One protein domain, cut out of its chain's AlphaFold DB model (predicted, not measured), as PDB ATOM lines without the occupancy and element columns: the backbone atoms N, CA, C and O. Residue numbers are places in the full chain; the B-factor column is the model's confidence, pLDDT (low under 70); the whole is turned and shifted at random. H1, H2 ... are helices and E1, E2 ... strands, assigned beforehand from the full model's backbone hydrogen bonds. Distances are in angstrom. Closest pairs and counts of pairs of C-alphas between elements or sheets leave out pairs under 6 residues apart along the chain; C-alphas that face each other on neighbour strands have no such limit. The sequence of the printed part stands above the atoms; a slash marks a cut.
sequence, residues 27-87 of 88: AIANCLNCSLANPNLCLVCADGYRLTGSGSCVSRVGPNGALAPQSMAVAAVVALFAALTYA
ATOM      1  N   ALA A  27      26.092  24.388 -13.462       70.69
ATOM      2  CA  ALA A  27      27.414  24.667 -12.910       70.69
ATOM      3  C   ALA A  27      28.338  25.384 -13.916       70.69
ATOM      4  O   ALA A  27      29.494  25.676 -13.613       70.69
ATOM      5  N   ILE A  28      27.847  25.654 -15.130       74.94
ATOM      6  CA  ILE A  28      28.611  26.284 -16.201       74.94
ATOM      7  C   ILE A  28      28.635  27.788 -15.969       74.94
ATOM      8  O   ILE A  28      27.623  28.480 -16.096       74.94
ATOM      9  N   ALA A  29      29.825  28.297 -15.666       78.81
ATOM     10  CA  ALA A  29      30.049  29.723 -15.512       78.81
ATOM     11  C   ALA A  29      29.616  30.487 -16.773       78.81
ATOM     12  O   ALA A  29      29.943  30.093 -17.895       78.81
ATOM     13  N   ASN A  30      28.931  31.615 -16.577       81.00
ATOM     14  CA  ASN A  30      28.476  32.513 -17.644       81.00
ATOM     15  C   ASN A  30      27.459  31.884 -18.614       81.00
ATOM     16  O   ASN A  30      27.372  32.299 -19.772       81.00
ATOM     17  N   CYS A  31      26.684  30.899 -18.153       84.06
ATOM     18  CA  CYS A  31      25.583  30.326 -18.912       84.06
ATOM     19  C   CYS A  31      24.219  30.865 -18.452       84.06
ATOM     20  O   CYS A  31      23.901  30.835 -17.267       84.06
ATOM     21  N   LEU A  32      23.409  31.337 -19.403       82.00
ATOM     22  CA  LEU A  32      22.045  31.831 -19.188       82.00
ATOM     23  C   LEU A  32      21.004  30.711 -19.252       82.00
ATOM     24  O   LEU A  32      20.007  30.760 -18.539       82.00
ATOM     25  N   ASN A  33      21.214  29.719 -20.120       77.25
ATOM     26  CA  ASN A  33      20.274  28.619 -20.300       77.25
ATOM     27  C   ASN A  33      21.012  27.311 -20.552       77.25
ATOM     28  O   ASN A  33      21.832  27.244 -21.468       77.25
ATOM     29  N   CYS A  34      20.679  26.264 -19.801       80.25
ATOM     30  CA  CYS A  34      21.353  24.968 -19.883       80.25
ATOM     31  C   CYS A  34      20.444  23.895 -20.458       80.25
ATOM     32  O   CYS A  34      19.219  24.010 -20.432       80.25
ATOM     33  N   SER A  35      21.060  22.881 -21.058       76.25
ATOM     34  CA  SER A  35      20.332  21.796 -21.694       76.25
ATOM     35  C   SER A  35      19.616  20.955 -20.651       76.25
ATOM     36  O   SER A  35      20.235  20.431 -19.728       76.25
ATOM     37  N   LEU A  36      18.312  20.767 -20.850       67.50
ATOM     38  CA  LEU A  36      17.485  19.919 -19.993       67.50
ATOM     39  C   LEU A  36      17.940  18.451 -20.033       67.50
ATOM     40  O   LEU A  36      17.811  17.734 -19.047       67.50
ATOM     41  N   ALA A  37      18.501  18.013 -21.163       68.44
ATOM     42  CA  ALA A  37      19.028  16.662 -21.322       68.44
ATOM     43  C   ALA A  37      20.423  16.490 -20.702       68.44
ATOM     44  O   ALA A  37      20.813  15.365 -20.401       68.44
ATOM     45  N   ASN A  38      21.190  17.576 -20.540       69.94
ATOM     46  CA  ASN A  38      22.544  17.499 -20.004       69.94
ATOM     47  C   ASN A  38      22.933  18.806 -19.277       69.94
ATOM     48  O   ASN A  38      23.250  19.796 -19.940       69.94
ATOM     49  N   PRO A  39      22.993  18.822 -17.933       68.88
ATOM     50  CA  PRO A  39      23.250  20.042 -17.154       68.88
ATOM     51  C   PRO A  39      24.680  20.589 -17.317       68.88
ATOM     52  O   PRO A  39      24.956  21.728 -16.953       68.88
ATOM     53  N   ASN A  40      25.582  19.794 -17.904       75.81
ATOM     54  CA  ASN A  40      26.942  20.196 -18.273       75.81
ATOM     55  C   ASN A  40      27.036  20.853 -19.658       75.81
ATOM     56  O   ASN A  40      28.136  21.184 -20.095       75.81
ATOM     57  N   LEU A  41      25.910  21.051 -20.354       79.00
ATOM     58  CA  LEU A  41      25.872  21.751 -21.634       79.00
ATOM     59  C   LEU A  41      25.068  23.041 -21.521       79.00
ATOM     60  O   LEU A  41      23.874  23.037 -21.222       79.00
ATOM     61  N   CYS A  42      25.724  24.145 -21.834       84.94
ATOM     62  CA  CYS A  42      25.083  25.424 -22.019       84.94
ATOM     63  C   CYS A  42      24.458  25.487 -23.418       84.94
ATOM     64  O   CYS A  42      25.034  25.019 -24.397       84.94
ATOM     65  N   LEU A  43      23.266  26.061 -23.510       81.56
ATOM     66  CA  LEU A  43      22.587  26.372 -24.766       81.56
ATOM     67  C   LEU A  43      22.751  27.852 -25.114       81.56
ATOM     68  O   LEU A  43      22.903  28.200 -26.282       81.56
ATOM     69  N   VAL A  44      22.735  28.722 -24.098       82.00
ATOM     70  CA  VAL A  44      22.826  30.176 -24.267       82.00
ATOM     71  C   VAL A  44      23.833  30.745 -23.278       82.00
ATOM     72  O   VAL A  44      23.621  30.667 -22.072       82.00
ATOM     73  N   CYS A  45      24.915  31.336 -23.783       86.81
ATOM     74  CA  CYS A  45      25.913  32.027 -22.964       86.81
ATOM     75  C   CYS A  45      25.525  33.485 -22.703       86.81
ATOM     76  O   CYS A  45      24.843  34.098 -23.522       86.81
ATOM     77  N   ALA A  46      26.005  34.037 -21.588       84.44
ATOM     78  CA  ALA A  46      25.886  35.454 -21.266       84.44
ATOM     79  C   ALA A  46      26.550  36.342 -22.329       84.44
ATOM     80  O   ALA A  46      27.422  35.897 -23.087       84.44
ATOM     81  N   ASP A  47      26.140  37.609 -22.373       82.62
ATOM     82  CA  ASP A  47      26.724  38.575 -23.299       82.62
ATOM     83  C   ASP A  47      28.246  38.673 -23.100       82.62
ATOM     84  O   ASP A  47      28.758  38.538 -21.988       82.62
ATOM     85  N   GLY A  48      28.993  38.800 -24.196       77.88
ATOM     86  CA  GLY A  48      30.455  38.731 -24.163       77.88
ATOM     87  C   GLY A  48      31.055  37.319 -24.054       77.88
ATOM     88  O   GLY A  48      32.268  37.188 -24.201       77.88
ATOM     89  N   TYR A  49      30.259  36.250 -23.914       83.06
ATOM     90  CA  TYR A  49      30.728  34.852 -23.903       83.06
ATOM     91  C   TYR A  49      30.212  34.064 -25.112       83.06
ATOM     92  O   TYR A  49      29.108  34.302 -25.600       83.06
ATOM     93  N   ARG A  50      31.013  33.123 -25.625       82.44
ATOM     94  CA  ARG A  50      30.653  32.199 -26.713       82.44
ATOM     95  C   ARG A  50      30.522  30.771 -26.205       82.44
ATOM     96  O   ARG A  50      31.275  30.357 -25.326       82.44
ATOM     97  N   LEU A  51      29.637  30.012 -26.843       84.50
ATOM     98  CA  LEU A  51      29.496  28.584 -26.606       84.50
ATOM     99  C   LEU A  51      30.620  27.813 -27.315       84.50
ATOM    100  O   LEU A  51      30.851  28.017 -28.507       84.50
ATOM    101  N   THR A  52      31.326  26.950 -26.588       81.00
ATOM    102  CA  THR A  52      32.272  25.991 -27.172       81.00
ATOM    103  C   THR A  52      31.562  24.689 -27.552       81.00
ATOM    104  O   THR A  52      30.491  24.390 -27.027       81.00
ATOM    105  N   GLY A  53      32.167  23.872 -28.420       77.69
ATOM    106  CA  GLY A  53      31.613  22.571 -28.827       77.69
ATOM    107  C   GLY A  53      31.394  21.594 -27.662       77.69
ATOM    108  O   GLY A  53      30.555  20.707 -27.747       77.69
ATOM    109  N   SER A  54      32.095  21.795 -26.545       76.81
ATOM    110  CA  SER A  54      31.911  21.057 -25.286       76.81
ATOM    111  C   SER A  54      30.747  21.567 -24.423       76.81
ATOM    112  O   SER A  54      30.551  21.065 -23.324       76.81
ATOM    113  N   GLY A  55      30.006  22.589 -24.868       78.44
ATOM    114  CA  GLY A  55      28.895  23.186 -24.122       78.44
ATOM    115  C   GLY A  55      29.301  24.160 -23.014       78.44
ATOM    116  O   GLY A  55      28.459  24.526 -22.206       78.44
ATOM    117  N   SER A  56      30.555  24.609 -22.947       83.75
ATOM    118  CA  SER A  56      30.999  25.633 -21.981       83.75
ATOM    119  C   SER A  56      30.971  27.046 -22.574       83.75
ATOM    120  O   SER A  56      31.089  27.225 -23.787       83.75
ATOM    121  N   CYS A  57      30.863  28.063 -21.721       86.62
ATOM    122  CA  CYS A  57      30.919  29.463 -22.137       86.62
ATOM    123  C   CYS A  57      32.311  30.049 -21.904       86.62
ATOM    124  O   CYS A  57      32.778  30.124 -20.771       86.62
ATOM    125  N   VAL A  58      32.969  30.490 -22.975       85.88
ATOM    126  CA  VAL A  58      34.295  31.129 -22.918       85.88
ATOM    127  C   VAL A  58      34.205  32.580 -23.374       85.88
ATOM    128  O   VAL A  58      33.408  32.899 -24.257       85.88
ATOM    129  N   SER A  59      34.984  33.477 -22.766       82.81
ATOM    130  CA  SER A  59      34.922  34.904 -23.107       82.81
ATOM    131  C   SER A  59      35.299  35.134 -24.571       82.81
ATOM    132  O   SER A  59      36.209  34.502 -25.112       82.81
ATOM    133  N   ARG A  60      34.573  36.032 -25.239       73.06
ATOM    134  CA  ARG A  60      34.852  36.453 -26.621       73.06
ATOM    135  C   ARG A  60      36.065  37.373 -26.694       73.06
ATOM    136  O   ARG A  60      36.657  37.478 -27.768       73.06
ATOM    137  N   VAL A  61      36.412  38.002 -25.574       71.50
ATOM    138  CA  VAL A  61      37.560  38.890 -25.426       71.50
ATOM    139  C   VAL A  61      38.762  38.067 -24.973       71.50
ATOM    140  O   VAL A  61      38.780  37.529 -23.866       71.50
ATOM    141  N   GLY A  62      39.758  37.944 -25.853       65.75
ATOM    142  CA  GLY A  62      41.054  37.358 -25.509       65.75
ATOM    143  C   GLY A  62      41.881  38.274 -24.591       65.75
ATOM    144  O   GLY A  62      41.521  39.435 -24.399       65.75
ATOM    145  N   PRO A  63      43.035  37.808 -24.076       63.16
ATOM    146  CA  PRO A  63      43.866  38.543 -23.107       63.16
ATOM    147  C   PRO A  63      44.354  39.926 -23.577       63.16
ATOM    148  O   PRO A  63      44.795  40.720 -22.758       63.16
ATOM    149  N   ASN A  64      44.239  40.234 -24.872       68.25
ATOM    150  CA  ASN A  64      44.631  41.514 -25.468       68.25
ATOM    151  C   ASN A  64      43.437  42.360 -25.952       68.25
ATOM    152  O   ASN A  64      43.604  43.202 -26.828       68.25
ATOM    153  N   GLY A  65      42.211  42.098 -25.484       61.84
ATOM    154  CA  GLY A  65      41.036  42.851 -25.946       61.84
ATOM    155  C   GLY A  65      40.540  42.455 -27.345       61.84
ATOM    156  O   GLY A  65      39.568  43.017 -27.840       61.84
ATOM    157  N   ALA A  66      41.186  41.483 -27.997       62.81
ATOM    158  CA  ALA A  66      40.817  41.051 -29.338       62.81
ATOM    159  C   ALA A  66      39.483  40.292 -29.302       62.81
ATOM    160  O   ALA A  66      39.387  39.231 -28.674       62.81
ATOM    161  N   LEU A  67      38.461  40.818 -29.991       56.97
ATOM    162  CA  LEU A  67      37.252  40.059 -30.298       56.97
ATOM    163  C   LEU A  67      37.640  38.927 -31.247       56.97
ATOM    164  O   LEU A  67      37.915  39.158 -32.424       56.97
ATOM    165  N   ALA A  68      37.664  37.693 -30.744       58.97
ATOM    166  CA  ALA A  68      37.869  36.549 -31.619       58.97
ATOM    167  C   ALA A  68      36.707  36.504 -32.635       58.97
ATOM    168  O   ALA A  68      35.537  36.543 -32.230       58.97
ATOM    169  N   PRO A  69      36.971  36.420 -33.947       54.03
ATOM    170  CA  PRO A  69      35.910  36.388 -34.936       54.03
ATOM    171  C   PRO A  69      35.012  35.168 -34.691       54.03
ATOM    172  O   PRO A  69      35.439  34.089 -34.275       54.03
ATOM    173  N   GLN A  70      33.713  35.365 -34.880       57.75
ATOM    174  CA  GLN A  70      32.673  34.345 -34.702       57.75
ATOM    175  C   GLN A  70      32.803  33.150 -35.663       57.75
ATOM    176  O   GLN A  70      32.143  32.137 -35.466       57.75
ATOM    177  N   SER A  71      33.693  33.237 -36.655       61.06
ATOM    178  CA  SER A  71      34.164  32.166 -37.538       61.06
ATOM    179  C   SER A  71      35.374  32.688 -38.319       61.06
ATOM    180  O   SER A  71      35.409  33.878 -38.637       61.06
ATOM    181  N   MET A  72      36.335  31.831 -38.687       55.97
ATOM    182  CA  MET A  72      37.461  32.225 -39.561       55.97
ATOM    183  C   MET A  72      36.976  32.852 -40.883       55.97
ATOM    184  O   MET A  72      37.613  33.753 -41.420       55.97
ATOM    185  N   ALA A  73      35.793  32.438 -41.354       56.88
ATOM    186  CA  ALA A  73      35.120  33.025 -42.510       56.88
ATOM    187  C   ALA A  73      34.753  34.506 -42.304       56.88
ATOM    188  O   ALA A  73      34.949  35.319 -43.199       56.88
ATOM    189  N   VAL A  74      34.282  34.885 -41.111       60.12
ATOM    190  CA  VAL A  74      33.903  36.277 -40.815       60.12
ATOM    191  C   VAL A  74      35.136  37.175 -40.729       60.12
ATOM    192  O   VAL A  74      35.086  38.318 -41.167       60.12
ATOM    193  N   ALA A  75      36.259  36.650 -40.232       63.41
ATOM    194  CA  ALA A  75      37.524  37.381 -40.192       63.41
ATOM    195  C   ALA A  75      38.015  37.751 -41.599       63.41
ATOM    196  O   ALA A  75      38.377  38.898 -41.851       63.41
ATOM    197  N   ALA A  76      37.972  36.783 -42.520       65.50
ATOM    198  CA  ALA A  76      38.366  36.987 -43.908       65.50
ATOM    199  C   ALA A  76      37.447  37.992 -44.614       65.50
ATOM    200  O   ALA A  76      37.935  38.893 -45.288       65.50
ATOM    201  N   VAL A  77      36.129  37.894 -44.408       69.56
ATOM    202  CA  VAL A  77      35.163  38.837 -44.991       69.56
ATOM    203  C   VAL A  77      35.425  40.263 -44.498       69.56
ATOM    204  O   VAL A  77      35.535  41.170 -45.317       69.56
ATOM    205  N   VAL A  78      35.604  40.475 -43.191       74.00
ATOM    206  CA  VAL A  78      35.889  41.813 -42.639       74.00
ATOM    207  C   VAL A  78      37.210  42.376 -43.173       74.00
ATOM    208  O   VAL A  78      37.259  43.546 -43.545       74.00
ATOM    209  N   ALA A  79      38.258  41.554 -43.273       75.06
ATOM    210  CA  ALA A  79      39.540  41.980 -43.833       75.06
ATOM    211  C   ALA A  79      39.431  42.359 -45.321       75.06
ATOM    212  O   ALA A  79      40.010  43.358 -45.742       75.06
ATOM    213  N   LEU A  80      38.656  41.605 -46.107       73.56
ATOM    214  CA  LEU A  80      38.424  41.900 -47.524       73.56
ATOM    215  C   LEU A  80      37.630  43.198 -47.717       73.56
ATOM    216  O   LEU A  80      38.008  44.023 -48.546       73.56
ATOM    217  N   PHE A  81      36.575  43.420 -46.928       75.81
ATOM    218  CA  PHE A  81      35.819  44.678 -46.953       75.81
ATOM    219  C   PHE A  81      36.679  45.881 -46.526       75.81
ATOM    220  O   PHE A  81      36.608  46.943 -47.147       75.81
ATOM    221  N   ALA A  82      37.525  45.723 -45.504       74.81
ATOM    222  CA  ALA A  82      38.451  46.768 -45.065       74.81
ATOM    223  C   ALA A  82      39.516  47.092 -46.128       74.81
ATOM    224  O   ALA A  82      39.844  48.254 -46.345       74.81
ATOM    225  N   ALA A  83      40.028  46.082 -46.836       71.50
ATOM    226  CA  ALA A  83      40.975  46.294 -47.927       71.50
ATOM    227  C   ALA A  83      40.325  47.009 -49.123       71.50
ATOM    228  O   ALA A  83      40.935  47.898 -49.711       71.50
ATOM    229  N   LEU A  84      39.078  46.660 -49.459       73.62
ATOM    230  CA  LEU A  84      38.356  47.276 -50.575       73.62
ATOM    231  C   LEU A  84      38.023  48.752 -50.306       73.62
ATOM    232  O   LEU A  84      38.097  49.573 -51.210       73.62
ATOM    233  N   THR A  85      37.696  49.094 -49.059       76.44
ATOM    234  CA  THR A  85      37.411  50.479 -48.643       76.44
ATOM    235  C   THR A  85      38.652  51.369 -48.575       76.44
ATOM    236  O   THR A  85      38.510  52.578 -48.670       76.44
ATOM    237  N   TYR A  86      39.852  50.796 -48.451       62.97
ATOM    238  CA  TYR A  86      41.121  51.534 -48.527       62.97
ATOM    239  C   TYR A  86      41.655  51.697 -49.960       62.97
ATOM    240  O   TYR A  86      42.619  52.431 -50.173       62.97
ATOM    241  N   ALA A  87      41.077  50.971 -50.920       60.38
ATOM    242  CA  ALA A  87      41.488  50.963 -52.323       60.38
ATOM    243  C   ALA A  87      40.575  51.799 -53.245       60.38
ATOM    244  O   ALA A  87      40.890  51.924 -54.430       60.38
TER     245      ALA A  87
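What this domain is: This is residues 27 to 87 of the 88 residues of an uncharacterized protein of Leptomonas pyrrhocoris (UniProt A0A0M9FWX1). Two small strand hairpins, E1 with E2 and E3 with E4, make a head, and past a long looping link H1 sticks out as an arm, residues 79 to 87 standing free. There are 61 printed residues, with four named strands, then one named helix: a mixed class, with two antiparallel two-stranded sheets. The whole is only just loose, close to extended, with a radius of gyration of the C-alphas of 15.3 A and spans of 51 by 23 by 15 A.

How they stand to each other: Start at the hairpin of E1, residues 31 to 35, and E2, residues 38 to 45, antiparallel at 138 degrees; N 32 and O 44, 2.8 A apart, are within hydrogen-bond range. Next comes the hairpin of E3, residues 49 to 51, and E4, residues 57 to 59, antiparallel at 140 degrees, with N 50 and O 58 at 2.8 A. The closest C-alphas of E2 and E4 are those of Cys 45 and Cys 57, 5.7 A apart. H1, residues 72 to 86, is apart from E1, E2 and E3; its every O i to N i+4 pair is within hydrogen-bond range.

Where its parts are: Find C-alpha 31 at (25.583, 30.326, -18.912), where E1 begins. E2 runs 15.2 A and bends by 56 degrees at residue 41. H1 runs 21.6 A to C-alpha 86 at (41.121, 51.534, -48.527).

The domain as a whole: The printed part has no cut; the link from E4 to H1 is long. Confidence is under 70 at residues 36 to 39, 62 to 77 and 86 to 87.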